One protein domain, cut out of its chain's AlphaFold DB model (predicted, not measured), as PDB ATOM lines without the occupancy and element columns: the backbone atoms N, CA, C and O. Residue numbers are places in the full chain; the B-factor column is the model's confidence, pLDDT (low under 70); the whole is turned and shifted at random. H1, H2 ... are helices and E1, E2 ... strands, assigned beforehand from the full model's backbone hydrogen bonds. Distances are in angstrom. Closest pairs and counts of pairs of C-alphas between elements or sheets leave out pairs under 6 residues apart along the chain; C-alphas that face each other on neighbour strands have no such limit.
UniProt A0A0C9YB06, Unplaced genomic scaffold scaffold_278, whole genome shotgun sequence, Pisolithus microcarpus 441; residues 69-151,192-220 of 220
ATOM      1  N   SER A  69     232.707 183.071  91.345       93.56
ATOM      2  CA  SER A  69     231.690 182.604  90.408       93.56
ATOM      3  C   SER A  69     231.886 183.315  89.075       93.56
ATOM      4  O   SER A  69     232.088 184.535  89.062       93.56
ATOM      5  N   GLU A  70     231.784 182.596  87.969       92.38
ATOM      6  CA  GLU A  70     231.800 183.207  86.649       92.38
ATOM      7  C   GLU A  70     230.525 184.022  86.396       92.38
ATOM      8  O   GLU A  70     229.469 183.802  86.996       92.38
ATOM      9  N   VAL A  71     230.647 185.054  85.565       90.19
ATOM     10  CA  VAL A  71     229.626 186.107  85.447       90.19
ATOM     11  C   VAL A  71     228.429 185.706  84.593       90.19
ATOM     12  O   VAL A  71     227.411 186.387  84.663       90.19
ATOM     13  N   THR A  72     228.544 184.641  83.796       88.69
ATOM     14  CA  THR A  72     227.548 184.288  82.776       88.69
ATOM     15  C   THR A  72     226.472 183.356  83.321       88.69
ATOM     16  O   THR A  72     225.290 183.658  83.174       88.69
ATOM     17  N   HIS A  73     226.868 182.264  83.982       90.94
ATOM     18  CA  HIS A  73     225.943 181.264  84.524       90.94
ATOM     19  C   HIS A  73     225.980 181.195  86.054       90.94
ATOM     20  O   HIS A  73     225.030 180.706  86.665       90.94
ATOM     21  N   GLY A  74     227.016 181.745  86.699       93.94
ATOM     22  CA  GLY A  74     227.194 181.685  88.154       93.94
ATOM     23  C   GLY A  74     227.931 180.441  88.650       93.94
ATOM     24  O   GLY A  74     227.975 180.216  89.862       93.94
ATOM     25  N   ASP A  75     228.527 179.677  87.736       96.75
ATOM     26  CA  ASP A  75     229.340 178.502  88.035       96.75
ATOM     27  C   ASP A  75     230.608 178.876  88.802       96.75
ATOM     28  O   ASP A  75     231.123 179.990  88.700       96.75
ATOM     29  N   LEU A  76     231.116 177.946  89.604       97.50
ATOM     30  CA  LEU A  76     232.232 178.179  90.512       97.50
ATOM     31  C   LEU A  76     233.552 177.785  89.860       97.50
ATOM     32  O   LEU A  76     233.696 176.670  89.363       97.50
ATOM     33  N   PHE A  77     234.526 178.690  89.909       96.88
ATOM     34  CA  PHE A  77     235.874 178.440  89.417       96.88
ATOM     35  C   PHE A  77     236.506 177.247  90.144       96.88
ATOM     36  O   PHE A  77     236.669 177.260  91.365       96.88
ATOM     37  N   ALA A  78     236.866 176.226  89.379       95.69
ATOM     38  CA  ALA A  78     237.387 174.961  89.864       95.69
ATOM     39  C   ALA A  78     238.905 174.847  89.692       95.69
ATOM     40  O   ALA A  78     239.529 174.067  90.404       95.69
ATOM     41  N   GLY A  79     239.505 175.627  88.793       95.31
ATOM     42  CA  GLY A  79     240.938 175.592  88.538       95.31
ATOM     43  C   GLY A  79     241.281 175.975  87.107       95.31
ATOM     44  O   GLY A  79     240.450 176.510  86.378       95.31
ATOM     45  N   LYS A  80     242.519 175.683  86.713       95.12
ATOM     46  CA  LYS A  80     242.991 175.862  85.335       95.12
ATOM     47  C   LYS A  80     243.250 174.522  84.666       95.12
ATOM     48  O   LYS A  80     243.835 173.641  85.310       95.12
ATOM     49  N   ASP A  81     242.852 174.397  83.408       95.81
ATOM     50  CA  ASP A  81     243.139 173.217  82.594       95.81
ATOM     51  C   ASP A  81     244.613 173.157  82.141       95.81
ATOM     52  O   ASP A  81     245.452 173.960  82.564       95.81
ATOM     53  N   GLU A  82     244.946 172.179  81.295       94.69
ATOM     54  CA  GLU A  82     246.297 171.987  80.747       94.69
ATOM     55  C   GLU A  82     246.769 173.158  79.873       94.69
ATOM     56  O   GLU A  82     247.971 173.406  79.763       94.69
ATOM     57  N   MET A  83     245.835 173.893  79.268       94.62
ATOM     58  CA  MET A  83     246.109 175.073  78.452       94.62
ATOM     59  C   MET A  83     246.180 176.361  79.283       94.62
ATOM     60  O   MET A  83     246.586 177.403  78.770       94.62
ATOM     61  N   GLY A  84     245.845 176.292  80.574       93.38
ATOM     62  CA  GLY A  84     245.786 177.446  81.465       93.38
ATOM     63  C   GLY A  84     244.462 178.209  81.398       93.38
ATOM     64  O   GLY A  84     244.370 179.287  82.002       93.38
ATOM     65  N   GLU A  85     243.461 177.660  80.711       94.19
ATOM     66  CA  GLU A  85     242.118 178.219  80.615       94.19
ATOM     67  C   GLU A  85     241.336 177.952  81.901       94.19
ATOM     68  O   GLU A  85     241.562 176.969  82.615       94.19
ATOM     69  N   ASP A  86     240.435 178.872  82.229       94.31
ATOM     70  CA  ASP A  86     239.656 178.798  83.456       94.31
ATOM     71  C   ASP A  86     238.551 177.741  83.329       94.31
ATOM     72  O   ASP A  86     237.695 177.806  82.446       94.31
ATOM     73  N   VAL A  87     238.538 176.788  84.258       95.50
ATOM     74  CA  VAL A  87     237.498 175.764  84.365       95.50
ATOM     75  C   VAL A  87     236.537 176.169  85.470       95.50
ATOM     76  O   VAL A  87     236.947 176.404  86.610       95.50
ATOM     77  N   ALA A  88     235.248 176.225  85.148       96.31
ATOM     78  CA  ALA A  88     234.176 176.434  86.110       96.31
ATOM     79  C   ALA A  88     233.260 175.208  86.157       96.31
ATOM     80  O   ALA A  88     233.067 174.513  85.161       96.31
ATOM     81  N   LEU A  89     232.711 174.935  87.335       97.00
ATOM     82  CA  LEU A  89     231.786 173.838  87.575       97.00
ATOM     83  C   LEU A  89     230.490 174.381  88.158       97.00
ATOM     84  O   LEU A  89     230.507 175.238  89.047       97.00
ATOM     85  N   VAL A  90     229.369 173.798  87.740       97.62
ATOM     86  CA  VAL A  90     228.085 174.056  88.393       97.62
ATOM     87  C   VAL A  90     228.202 173.808  89.907       97.62
ATOM     88  O   VAL A  90     228.877 172.853  90.319       97.62
ATOM     89  N   PRO A  91     227.544 174.613  90.761       98.00
ATOM     90  CA  PRO A  91     227.762 174.588  92.211       98.00
ATOM     91  C   PRO A  91     227.650 173.208  92.873       98.00
ATOM     92  O   PRO A  91     228.447 172.886  93.755       98.00
ATOM     93  N   ASN A  92     226.708 172.368  92.431       98.12
ATOM     94  CA  ASN A  92     226.564 171.002  92.927       98.12
ATOM     95  C   ASN A  92     227.812 170.148  92.664       98.12
ATOM     96  O   ASN A  92     228.316 169.487  93.572       98.12
ATOM     97  N   ASN A  93     228.332 170.185  91.433       97.56
ATOM     98  CA  ASN A  93     229.514 169.420  91.044       97.56
ATOM     99  C   ASN A  93     230.744 169.935  91.786       97.56
ATOM    100  O   ASN A  93     231.479 169.136  92.358       97.56
ATOM    101  N   PHE A  94     230.914 171.259  91.852       98.00
ATOM    102  CA  PHE A  94     232.008 171.886  92.589       98.00
ATOM    103  C   PHE A  94     232.040 171.433  94.056       98.00
ATOM    104  O   PHE A  94     233.058 170.936  94.536       98.00
ATOM    105  N   LEU A  95     230.916 171.555  94.771       98.00
ATOM    106  CA  LEU A  95     230.845 171.185  96.187       98.00
ATOM    107  C   LEU A  95     230.953 169.669  96.396       98.00
ATOM    108  O   LEU A  95     231.515 169.234  97.397       98.00
ATOM    109  N   THR A  96     230.469 168.860  95.452       95.88
ATOM    110  CA  THR A  96     230.629 167.399  95.503       95.88
ATOM    111  C   THR A  96     232.087 166.978  95.309       95.88
ATOM    112  O   THR A  96     232.530 166.052  95.985       95.88
ATOM    113  N   CYS A  97     232.837 167.667  94.444       95.81
ATOM    114  CA  CYS A  97     234.277 167.457  94.270       95.81
ATOM    115  C   CYS A  97     235.049 167.899  95.521       95.81
ATOM    116  O   CYS A  97     235.866 167.149  96.053       95.81
ATOM    117  N   LEU A  98     234.743 169.094  96.037       97.19
ATOM    118  CA  LEU A  98     235.414 169.653  97.211       97.19
ATOM    119  C   LEU A  98     235.179 168.814  98.474       97.19
ATOM    120  O   LEU A  98     236.094 168.622  99.264       97.19
ATOM    121  N   PHE A  99     233.972 168.286  98.663       96.50
ATOM    122  CA  PHE A  99     233.632 167.424  99.795       96.50
ATOM    123  C   PHE A  99     233.434 165.975  99.351       96.50
ATOM    124  O   PHE A  99     232.451 165.340  99.733       96.50
ATOM    125  N   SER A 100     234.340 165.442  98.530       92.94
ATOM    126  CA  SER A 100     234.313 164.031  98.142       92.94
ATOM    127  C   SER A 100     234.717 163.113  99.308       92.94
ATOM    128  O   SER A 100     235.234 163.554 100.340       92.94
ATOM    129  N   GLY A 101     234.407 161.819  99.180       92.50
ATOM    130  CA  GLY A 101     234.772 160.799 100.171       92.50
ATOM    131  C   GLY A 101     234.381 161.148 101.614       92.50
ATOM    132  O   GLY A 101     233.231 161.495 101.903       92.50
ATOM    133  N   ASP A 102     235.355 161.058 102.520       92.44
ATOM    134  CA  ASP A 102     235.164 161.258 103.960       92.44
ATOM    135  C   ASP A 102     234.951 162.727 104.360       92.44
ATOM    136  O   ASP A 102     234.379 163.003 105.419       92.44
ATOM    137  N   LEU A 103     235.297 163.692 103.497       93.75
ATOM    138  CA  LEU A 103     235.023 165.110 103.760       93.75
ATOM    139  C   LEU A 103     233.524 165.438 103.770       93.75
ATOM    140  O   LEU A 103     233.130 166.442 104.368       93.75
ATOM    141  N   LYS A 104     232.661 164.564 103.230       94.19
ATOM    142  CA  LYS A 104     231.200 164.669 103.408       94.19
ATOM    143  C   LYS A 104     230.808 164.733 104.884       94.19
ATOM    144  O   LYS A 104     229.884 165.453 105.255       94.19
ATOM    145  N   GLN A 105     231.523 164.009 105.745       90.75
ATOM    146  CA  GLN A 105     231.269 164.001 107.187       90.75
ATOM    147  C   GLN A 105     231.731 165.303 107.859       90.75
ATOM    148  O   GLN A 105     231.166 165.723 108.873       90.75
ATOM    149  N   VAL A 106     232.739 165.966 107.284       92.62
ATOM    150  CA  VAL A 106     233.243 167.253 107.769       92.62
ATOM    151  C   VAL A 106     232.208 168.349 107.531       92.62
ATOM    152  O   VAL A 106     231.840 169.033 108.490       92.62
ATOM    153  N   ILE A 107     231.686 168.475 106.306       95.25
ATOM    154  CA  ILE A 107     230.681 169.497 105.971       95.25
ATOM    155  C   ILE A 107     229.316 169.243 106.621       95.25
ATOM    156  O   ILE A 107     228.604 170.201 106.934       95.25
ATOM    157  N   ASN A 108     228.954 167.987 106.878       93.38
ATOM    158  CA  ASN A 108     227.695 167.666 107.538       93.38
ATOM    159  C   ASN A 108     227.580 168.388 108.896       93.38
ATOM    160  O   ASN A 108     228.505 168.359 109.716       93.38
ATOM    161  N   LEU A 109     226.436 169.046 109.112       93.31
ATOM    162  CA  LEU A 109     226.123 169.890 110.273       93.31
ATOM    163  C   LEU A 109     227.067 171.091 110.500       93.31
ATOM    164  O   LEU A 109     227.000 171.729 111.550       93.31
ATOM    165  N   SER A 110     227.916 171.445 109.531       95.88
ATOM    166  CA  SER A 110     228.774 172.637 109.606       95.88
ATOM    167  C   SER A 110     228.038 173.922 109.205       95.88
ATOM    168  O   SER A 110     226.986 173.882 108.560       95.88
ATOM    169  N   THR A 111     228.610 175.073 109.559       97.94
ATOM    170  CA  THR A 111     228.233 176.370 108.981       97.94
ATOM    171  C   THR A 111     229.199 176.704 107.853       97.94
ATOM    172  O   THR A 111     230.400 176.835 108.087       97.94
ATOM    173  N   VAL A 112     228.679 176.868 106.640       98.25
ATOM    174  CA  VAL A 112     229.466 177.160 105.436       98.25
ATOM    175  C   VAL A 112     229.260 178.610 105.016       98.25
ATOM    176  O   VAL A 112     228.132 179.033 104.785       98.25
ATOM    177  N   PHE A 113     230.344 179.359 104.858       98.06
ATOM    178  CA  PHE A 113     230.362 180.660 104.198       98.06
ATOM    179  C   PHE A 113     230.926 180.491 102.791       98.06
ATOM    180  O   PHE A 113     232.122 180.249 102.619       98.06
ATOM    181  N   LEU A 114     230.065 180.625 101.786       97.38
ATOM    182  CA  LEU A 114     230.452 180.595 100.383       97.38
ATOM    183  C   LEU A 114     230.767 182.026  99.943       97.38
ATOM    184  O   LEU A 114     229.882 182.808  99.601       97.38
ATOM    185  N   LEU A 115     232.046 182.385 100.041       95.56
ATOM    186  CA  LEU A 115     232.582 183.714  99.755       95.56
ATOM    187  C   LEU A 115     232.803 183.873  98.244       95.56
ATOM    188  O   LEU A 115     233.937 184.002  97.782       95.56
ATOM    189  N   SER A 116     231.706 183.836  97.488       94.88
ATOM    190  CA  SER A 116     231.678 184.027  96.038       94.88
ATOM    191  C   SER A 116     230.887 185.268  95.640       94.88
ATOM    192  O   SER A 116     230.195 185.883  96.452       94.88
ATOM    193  N   CYS A 117     230.980 185.637  94.364       94.31
ATOM    194  CA  CYS A 117     230.186 186.723  93.808       94.31
ATOM    195  C   CYS A 117     228.705 186.325  93.635       94.31
ATOM    196  O   CYS A 117     228.328 185.151  93.648       94.31
ATOM    197  N   GLY A 118     227.883 187.352  93.430       92.75
ATOM    198  CA  GLY A 118     226.435 187.314  93.259       92.75
ATOM    199  C   GLY A 118     225.876 186.450  92.132       92.75
ATOM    200  O   GLY A 118     224.787 185.906  92.340       92.75
ATOM    201  N   PRO A 119     226.556 186.270  90.976       95.81
ATOM    202  CA  PRO A 119     226.086 185.380  89.914       95.81
ATOM    203  C   PRO A 119     225.599 184.018  90.421       95.81
ATOM    204  O   PRO A 119     224.524 183.576  90.019       95.81
ATOM    205  N   LEU A 120     226.299 183.432  91.399       96.38
ATOM    206  CA  LEU A 120     225.928 182.165  92.034       96.38
ATOM    207  C   LEU A 120     224.457 182.102  92.492       96.38
ATOM    208  O   LEU A 120     223.788 181.088  92.310       96.38
ATOM    209  N   VAL A 121     223.956 183.163  93.130       95.75
ATOM    210  CA  VAL A 121     222.598 183.206  93.711       95.75
ATOM    211  C   VAL A 121     221.610 184.009  92.867       95.75
ATOM    212  O   VAL A 121     220.408 183.985  93.137       95.75
ATOM    213  N   LYS A 122     222.107 184.729  91.857       94.88
ATOM    214  CA  LYS A 122     221.319 185.526  90.912       94.88
ATOM    215  C   LYS A 122     220.736 184.661  89.799       94.88
ATOM    216  O   LYS A 122     219.590 184.876  89.408       94.88
ATOM    217  N   TYR A 123     221.505 183.690  89.303       95.31
ATOM    218  CA  TYR A 123     221.055 182.774  88.261       95.31
ATOM    219  C   TYR A 123     220.312 181.583  88.862       95.31
ATOM    220  O   TYR A 123     220.799 180.912  89.770       95.31
ATOM    221  N   GLN A 124     219.107 181.320  88.350       95.31
ATOM    222  CA  GLN A 124     218.217 180.305  88.914       95.31
ATOM    223  C   GLN A 124     218.806 178.891  88.826       95.31
ATOM    224  O   GLN A 124     218.619 178.102  89.751       95.31
ATOM    225  N   GLU A 125     219.518 178.577  87.742       96.62
ATOM    226  CA  GLU A 125     220.167 177.278  87.536       96.62
ATOM    227  C   GLU A 125     221.289 177.049  88.556       96.62
ATOM    228  O   GLU A 125     221.252 176.056  89.284       96.62
ATOM    229  N   SER A 126     222.197 178.017  88.712       97.31
ATOM    230  CA  SER A 126     223.241 177.991  89.747       97.31
ATOM    231  C   SER A 126     222.668 177.924  91.160       97.31
ATOM    232  O   SER A 126     223.112 177.114  91.975       97.31
ATOM    233  N   LEU A 127     221.617 178.693  91.452       97.19
ATOM    234  CA  LEU A 127     220.954 178.648  92.752       97.19
ATOM    235  C   LEU A 127     220.302 177.283  93.027       97.19
ATOM    236  O   LEU A 127     220.342 176.805  94.161       97.19
ATOM    237  N   ASN A 128     219.687 176.655  92.025       97.12
ATOM    238  CA  ASN A 128     219.113 175.315  92.164       97.12
ATOM    239  C   ASN A 128     220.212 174.271  92.379       97.12
ATOM    240  O   ASN A 128     220.123 173.490  93.321       97.12
ATOM    241  N   SER A 129     221.289 174.343  91.599       97.94
ATOM    242  CA  SER A 129     222.472 173.494  91.750       97.94
ATOM    243  C   SER A 129     223.095 173.626  93.150       97.94
ATOM    244  O   SER A 129     223.389 172.630  93.810       97.94
ATOM    245  N   LEU A 130     223.199 174.848  93.685       98.19
ATOM    246  CA  LEU A 130     223.655 175.077  95.059       98.19
ATOM    247  C   LEU A 130     222.717 174.423  96.086       98.19
ATOM    248  O   LEU A 130     223.184 173.797  97.038       98.19
ATOM    249  N   LYS A 131     221.396 174.544  95.906       97.19
ATOM    250  CA  LYS A 131     220.414 173.898  96.791       97.19
ATOM    251  C   LYS A 131     220.532 172.377  96.751       97.19
ATOM    252  O   LYS A 131     220.462 171.760  97.811       97.19
ATOM    253  N   ASP A 132     220.753 171.784  95.582       96.62
ATOM    254  CA  ASP A 132     220.945 170.338  95.443       96.62
ATOM    255  C   ASP A 132     222.185 169.864  96.217       96.62
ATOM    256  O   ASP A 132     222.103 168.899  96.983       96.62
ATOM    257  N   ALA A 133     223.290 170.612  96.138       97.44
ATOM    258  CA  ALA A 133     224.475 170.352  96.956       97.44
ATOM    259  C   ALA A 133     224.180 170.452  98.461       97.44
ATOM    260  O   ALA A 133     224.621 169.602  99.233       97.44
ATOM    261  N   ILE A 134     223.407 171.451  98.901       97.19
ATOM    262  CA  ILE A 134     223.025 171.604 100.316       97.19
ATOM    263  C   ILE A 134     222.176 170.413 100.787       97.19
ATOM    264  O   ILE A 134     222.378 169.921 101.898       97.19
ATOM    265  N   ILE A 135     221.257 169.904  99.960       95.00
ATOM    266  CA  ILE A 135     220.474 168.696 100.282       95.00
ATOM    267  C   ILE A 135     221.394 167.482 100.431       95.00
ATOM    268  O   ILE A 135     221.216 166.683 101.355       95.00
ATOM    269  N   MET A 136     222.363 167.340  99.525       94.25
ATOM    270  CA  MET A 136     223.278 166.204  99.497       94.25
ATOM    271  C   MET A 136     224.254 166.216 100.682       94.25
ATOM    272  O   MET A 136     224.396 165.208 101.373       94.25
ATOM    273  N   LEU A 137     224.913 167.353 100.917       95.62
ATOM    274  CA  LEU A 137     226.015 167.509 101.873       95.62
ATOM    275  C   LEU A 137     225.542 167.851 103.289       95.62
ATOM    276  O   LEU A 137     226.286 167.663 104.250       95.62
ATOM    277  N   LYS A 138     224.296 168.322 103.427       95.06
ATOM    278  CA  LYS A 138     223.624 168.609 104.703       95.06
ATOM    279  C   LYS A 138     224.434 169.506 105.658       95.06
ATOM    280  O   LYS A 138     224.536 169.188 106.849       95.06
ATOM    281  N   PRO A 139     225.008 170.637 105.200       96.56
ATOM    282  CA  PRO A 139     225.486 171.638 106.144       96.56
ATOM    283  C   PRO A 139     224.307 172.129 106.997       96.56
ATOM    284  O   PRO A 139     223.165 172.176 106.534       96.56
ATOM    285  N   LYS A 140     224.580 172.516 108.247       95.75
ATOM    286  CA  LYS A 140     223.558 173.111 109.119       95.75
ATOM    287  C   LYS A 140     223.079 174.436 108.531       95.75
ATOM    288  O   LYS A 140     221.878 174.676 108.434       95.75
ATOM    289  N   TYR A 141     224.035 175.254 108.094       98.00
ATOM    290  CA  TYR A 141     223.783 176.524 107.430       98.00
ATOM    291  C   TYR A 141     224.726 176.727 106.253       98.00
ATOM    292  O   TYR A 141     225.898 176.353 106.306       98.00
ATOM    293  N   THR A 142     224.234 177.384 105.210       98.44
ATOM    294  CA  THR A 142     225.066 177.909 104.124       98.44
ATOM    295  C   THR A 142     224.741 179.375 103.906       98.44
ATOM    296  O   THR A 142     223.579 179.742 103.753       98.44
ATOM    297  N   VAL A 143     225.772 180.209 103.909       98.00
ATOM    298  CA  VAL A 143     225.683 181.656 103.743       98.00
ATOM    299  C   VAL A 143     226.298 182.039 102.401       98.00
ATOM    300  O   VAL A 143     227.433 181.653 102.125       98.00
ATOM    301  N   ALA A 144     225.563 182.793 101.586       97.50
ATOM    302  CA  ALA A 144     226.012 183.289 100.281       97.50
ATOM    303  C   ALA A 144     225.598 184.756 100.064       97.50
ATOM    304  O   ALA A 144     224.825 185.314 100.847       97.50
ATOM    305  N   PHE A 145     226.099 185.381  98.997       95.62
ATOM    306  CA  PHE A 145     226.065 186.835  98.801       95.62
ATOM    307  C   PHE A 145     225.535 187.208  97.419       95.62
ATOM    308  O   PHE A 145     225.787 186.486  96.461       95.62
ATOM    309  N   SER A 146     224.813 188.328  97.308       94.31
ATOM    310  CA  SER A 146     224.261 188.822  96.034       94.31
ATOM    311  C   SER A 146     225.155 189.813  95.285       94.31
ATOM    312  O   SER A 146     224.854 190.130  94.136       94.31
ATOM    313  N   ALA A 147     226.214 190.336  95.911       91.38
ATOM    314  CA  ALA A 147     227.052 191.369  95.309       91.38
ATOM    315  C   ALA A 147     227.741 190.884  94.029       91.38
ATOM    316  O   ALA A 147     228.518 189.931  94.076       91.38
ATOM    317  N   ASP A 148     227.548 191.586  92.906       87.94
ATOM    318  CA  ASP A 148     228.181 191.245  91.618       87.94
ATOM    319  C   ASP A 148     229.713 191.106  91.743       87.94
ATOM    320  O   ASP A 148     230.328 190.269  91.086       87.94
ATOM    321  N   ARG A 149     230.328 191.898  92.632       86.56
ATOM    322  CA  ARG A 149     231.721 191.751  93.066       86.56
ATOM    323  C   ARG A 149     231.772 191.703  94.582       86.56
ATOM    324  O   ARG A 149     231.705 192.735  95.246       86.56
ATOM    325  N   PHE A 150     231.874 190.498  95.127       86.25
ATOM    326  CA  PHE A 150     231.873 190.313  96.567       86.25
ATOM    327  C   PHE A 150     233.191 190.783  97.202       86.25
ATOM    328  O   PHE A 150     234.277 190.366  96.801       86.25
ATOM    329  N   ILE A 151     233.091 191.648  98.216       87.56
ATOM    330  CA  ILE A 151     234.233 192.169  98.977       87.56
ATOM    331  C   ILE A 151     234.205 191.530 100.362       87.56
ATOM    332  O   ILE A 151     233.518 192.007 101.266       87.56
ATOM    333  N   ASP A 192     223.326 191.907  99.645       93.06
ATOM    334  CA  ASP A 192     222.362 191.085 100.365       93.06
ATOM    335  C   ASP A 192     223.027 189.775 100.779       93.06
ATOM    336  O   ASP A 192     223.987 189.312 100.144       93.06
ATOM    337  N   MET A 193     222.486 189.157 101.823       94.50
ATOM    338  CA  MET A 193     222.909 187.837 102.276       94.50
ATOM    339  C   MET A 193     221.788 186.827 102.116       94.50
ATOM    340  O   MET A 193     220.622 187.115 102.378       94.50
ATOM    341  N   TYR A 194     222.162 185.612 101.750       96.75
ATOM    342  CA  TYR A 194     221.281 184.458 101.755       96.75
ATOM    343  C   TYR A 194     221.691 183.534 102.890       96.75
ATOM    344  O   TYR A 194     222.856 183.155 102.976       96.75
ATOM    345  N   LEU A 195     220.731 183.154 103.731       97.56
ATOM    346  CA  LEU A 195     220.891 182.085 104.710       97.56
ATOM    347  C   LEU A 195     220.083 180.874 104.251       97.56
ATOM    348  O   LEU A 195     218.849 180.905 104.235       97.56
ATOM    349  N   PHE A 196     220.784 179.806 103.897       97.62
ATOM    350  CA  PHE A 196     220.200 178.520 103.552       97.62
ATOM    351  C   PHE A 196     220.318 177.543 104.716       97.62
ATOM    352  O   PHE A 196     221.334 177.509 105.407       97.62
ATOM    353  N   HIS A 197     219.290 176.723 104.906       94.38
ATOM    354  CA  HIS A 197     219.304 175.592 105.831       94.38
ATOM    355  C   HIS A 197     218.361 174.495 105.335       94.38
ATOM    356  O   HIS A 197     217.394 174.753 104.608       94.38
ATOM    357  N   THR A 198     218.635 173.255 105.732       90.00
ATOM    358  CA  THR A 198     217.745 172.131 105.438       90.00
ATOM    359  C   THR A 198     216.608 172.074 106.451       90.00
ATOM    360  O   THR A 198     216.838 172.091 107.657       90.00
ATOM    361  N   LYS A 199     215.378 171.924 105.966       83.81
ATOM    362  CA  LYS A 199     214.189 171.646 106.771       83.81
ATOM    363  C   LYS A 199     213.670 170.251 106.434       83.81
ATOM    364  O   LYS A 199     213.483 169.935 105.255       83.81
ATOM    365  N   ALA A 200     213.434 169.430 107.456       75.88
ATOM    366  CA  ALA A 200     212.813 168.120 107.286       75.88
ATOM    367  C   ALA A 200     211.373 168.279 106.764       75.88
ATOM    368  O   ALA A 200     210.639 169.162 107.220       75.88
ATOM    369  N   ARG A 201     210.960 167.431 105.816       72.12
ATOM    370  CA  ARG A 201     209.563 167.358 105.352       72.12
ATOM    371  C   ARG A 201     208.963 165.997 105.685       72.12
ATOM    372  O   ARG A 201     209.656 164.983 105.721       72.12
ATOM    373  N   THR A 202     207.652 165.975 105.895       54.34
ATOM    374  CA  THR A 202     206.884 164.742 106.054       54.34
ATOM    375  C   THR A 202     206.611 164.105 104.681       54.34
ATOM    376  O   THR A 202     206.027 164.725 103.797       54.34
ATOM    377  N   SER A 203     207.105 162.870 104.523       64.88
ATOM    378  CA  SER A 203     206.753 161.840 103.523       64.88
ATOM    379  C   SER A 203     206.655 162.254 102.042       64.88
ATOM    380  O   SER A 203     205.565 162.480 101.527       64.88
ATOM    381  N   ALA A 204     207.813 162.295 101.372       59.38
ATOM    382  CA  ALA A 204     208.080 161.939  99.957       59.38
ATOM    383  C   ALA A 204     209.492 162.421  99.572       59.38
ATOM    384  O   ALA A 204     210.237 161.731  98.888       59.38
ATOM    385  N   PHE A 205     209.880 163.578 100.113       59.03
ATOM    386  CA  PHE A 205     211.220 164.152 100.030       59.03
ATOM    387  C   PHE A 205     211.685 164.424 101.457       59.03
ATOM    388  O   PHE A 205     211.081 165.272 102.107       59.03
ATOM    389  N   PRO A 206     212.692 163.719 101.994       68.19
ATOM    390  CA  PRO A 206     213.007 163.810 103.420       68.19
ATOM    391  C   PRO A 206     213.516 165.202 103.834       68.19
ATOM    392  O   PRO A 206     213.365 165.590 104.992       68.19
ATOM    393  N   PHE A 207     214.048 165.989 102.889       74.62
ATOM    394  CA  PHE A 207     214.608 167.315 103.142       74.62
ATOM    395  C   PHE A 207     214.243 168.306 102.032       74.62
ATOM    396  O   PHE A 207     214.118 167.944 100.865       74.62
ATOM    397  N   SER A 208     214.095 169.574 102.406       86.88
ATOM    398  CA  SER A 208     214.033 170.715 101.484       86.88
ATOM    399  C   SER A 208     214.951 171.825 101.963       86.88
ATOM    400  O   SER A 208     215.160 171.956 103.169       86.88
ATOM    401  N   VAL A 209     215.457 172.643 101.046       91.94
ATOM    402  CA  VAL A 209     216.268 173.813 101.398       91.94
ATOM    403  C   VAL A 209     215.378 175.038 101.486       91.94
ATOM    404  O   VAL A 209     214.696 175.396 100.524       91.94
ATOM    405  N   VAL A 210     215.416 175.697 102.637       92.56
ATOM    406  CA  VAL A 210     214.835 177.023 102.827       92.56
ATOM    407  C   VAL A 210     215.963 178.032 102.689       92.56
ATOM    408  O   VAL A 210     216.970 177.926 103.385       92.56
ATOM    409  N   GLY A 211     215.801 178.986 101.774       93.81
ATOM    410  CA  GLY A 211     216.715 180.110 101.599       93.81
ATOM    411  C   GLY A 211     216.007 181.413 101.925       93.81
ATOM    412  O   GLY A 211     215.032 181.751 101.254       93.81
ATOM    413  N   THR A 212     216.503 182.138 102.922       95.62
ATOM    414  CA  THR A 212     216.011 183.476 103.267       95.62
ATOM    415  C   THR A 212     216.996 184.511 102.750       95.62
ATOM    416  O   THR A 212     218.179 184.454 103.086       95.62
ATOM    417  N   ARG A 213     216.512 185.454 101.936       95.06
ATOM    418  CA  ARG A 213     217.279 186.623 101.492       95.06
ATOM    419  C   ARG A 213     217.068 187.763 102.482       95.06
ATOM    420  O   ARG A 213     215.929 188.135 102.755       95.06
ATOM    421  N   PHE A 214     218.161 188.320 102.973       93.06
ATOM    422  CA  PHE A 214     218.189 189.507 103.814       93.06
ATOM    423  C   PHE A 214     218.709 190.667 102.976       93.06
ATOM    424  O   PHE A 214     219.882 190.679 102.596       93.06
ATOM    425  N   SER A 215     217.810 191.604 102.681       89.50
ATOM    426  CA  SER A 215     218.087 192.796 101.882       89.50
ATOM    427  C   SER A 215     217.919 194.061 102.704       89.50
ATOM    428  O   SER A 215     217.117 194.108 103.640       89.50
ATOM    429  N   TRP A 216     218.647 195.098 102.309       83.81
ATOM    430  CA  TRP A 216     218.621 196.405 102.952       83.81
ATOM    431  C   TRP A 216     218.020 197.426 102.000       83.81
ATOM    432  O   TRP A 216     218.424 197.521 100.845       83.81
ATOM    433  N   TYR A 217     217.059 198.202 102.493       70.94
ATOM    434  CA  TYR A 217     216.515 199.340 101.765       70.94
ATOM    435  C   TYR A 217     216.997 200.609 102.453       70.94
ATOM    436  O   TYR A 217     216.698 200.842 103.625       70.94
ATOM    437  N   HIS A 218     217.760 201.418 101.727       62.88
ATOM    438  CA  HIS A 218     218.090 202.768 102.155       62.88
ATOM    439  C   HIS A 218     217.022 203.698 101.585       62.88
ATOM    440  O   HIS A 218     216.946 203.886 100.373       62.88
ATOM    441  N   ASN A 219     216.167 204.247 102.449       51.25
ATOM    442  CA  ASN A 219     215.360 205.396 102.058       51.25
ATOM    443  C   ASN A 219     216.318 206.587 101.962       51.25
ATOM    444  O   ASN A 219     216.935 206.951 102.965       51.25
ATOM    445  N   HIS A 220     216.487 207.113 100.751       45.91
ATOM    446  CA  HIS A 220     217.194 208.367 100.502       45.91
ATOM    447  C   HIS A 220     216.347 209.565 100.923       45.91
ATOM    448  O   HIS A 220     215.111 209.506 100.728       45.91
TER     449      HIS A 220
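AT A GLANCE: This is residues 69 to 151 and 192 to 220 of the 220 residues of an uncharacterized protein of Pisolithus microcarpus 441 (UniProt A0A0C9YB06). A four-stranded sheet has one long helix, H4, slantwise over one face; helix H1 packs on H4, and a small hairpin, E1 E2, reaches away beyond H1. The far end of hairpin E5 E6 and the tail after E6 run out from this body. The 112 printed residues hold, along the chain, E1 E2 H1 H2 E3 H3 H4 E4 E5 E6, in the mixed class of helices and strands. The larger sheet, order E3 E4 E5 E6, is mixed; E1 E2 is antiparallel. The whole is compact by its radius of gyration of the C-alphas, 14.9 A, but flat in outline, 50 by 48 by 23 A.

IN THESE COORDINATES: E1, residues 76 to 80, begins at C-alpha 76 (232.232, 178.179, 90.512) and is followed by E2, residues 86 to 89. H1 is residues 91 to 98, 10.4 A long, and H2 is residues 103 to 107. E3 is residues 111 to 115, 12.6 A. H3, residues 119 to 122, precedes H4, residues 124 to 137, 19.8 A, which begins at C-alpha 124 (218.217, 180.305, 88.914). E4 is residues 141 to 145, 13.6 A. E5, residues 193 to 200, spans 22.7 A, and E6, residues 207 to 214, spans 22.5 A, ending at C-alpha 214 (218.189, 189.507, 103.814).

HOW THE PARTS SIT: E3 and E4 are parallel, with N 112 and O 141 2.8 A apart. E4 and E5 are antiparallel, with N 194 and O 144 at 2.8 A. The hairpin E5 and E6 has N 199 and O 208 at 2.8 A. E3, H3, H4 and E4 form a strand-helix-strand unit, two parallel neighbour strands joined through helices, with a right-handed crossover. H4 is on the sheet in two layers, a helix on one face, at a height of 9.7 A over E5 and E6; its closest C-alphas to E6 are Lys 131 and Val 209, 6.2 A. H3 only grazes the sheet, and it and H4 touch only at the corner, Val 121 and Leu 127 closest, C-alphas 4.9 A apart. H1 and H4 touch, C-alphas of Asn 92 and Ala 133 4.6 A apart, the same way at a tilt of 38 degrees, only just steep. H2 is close to H4 but not clearly touching, C-alphas of Lys 104 and Leu 137 6.1 A apart. The closest C-alphas of E1 and H1 are those of Leu 76 and Pro 91, 6.0 A. In hairpin E1 and E2, N 78 and O 87 are 2.8 A apart. In H1, H2 and H4 every O i to N i+4 pair is within hydrogen-bond range; H3 is too short for one.

THE WHOLE: The two C-alphas farthest apart, of Gly 101 and His 220, are 50.7 A apart. Residues 152 to 191 are not printed, and C-alphas 151 and 192 are 12.0 A apart across the cut. Of the links printed whole, none is long. Residues 202 to 206 and 218 to 220 have pLDDT under 70.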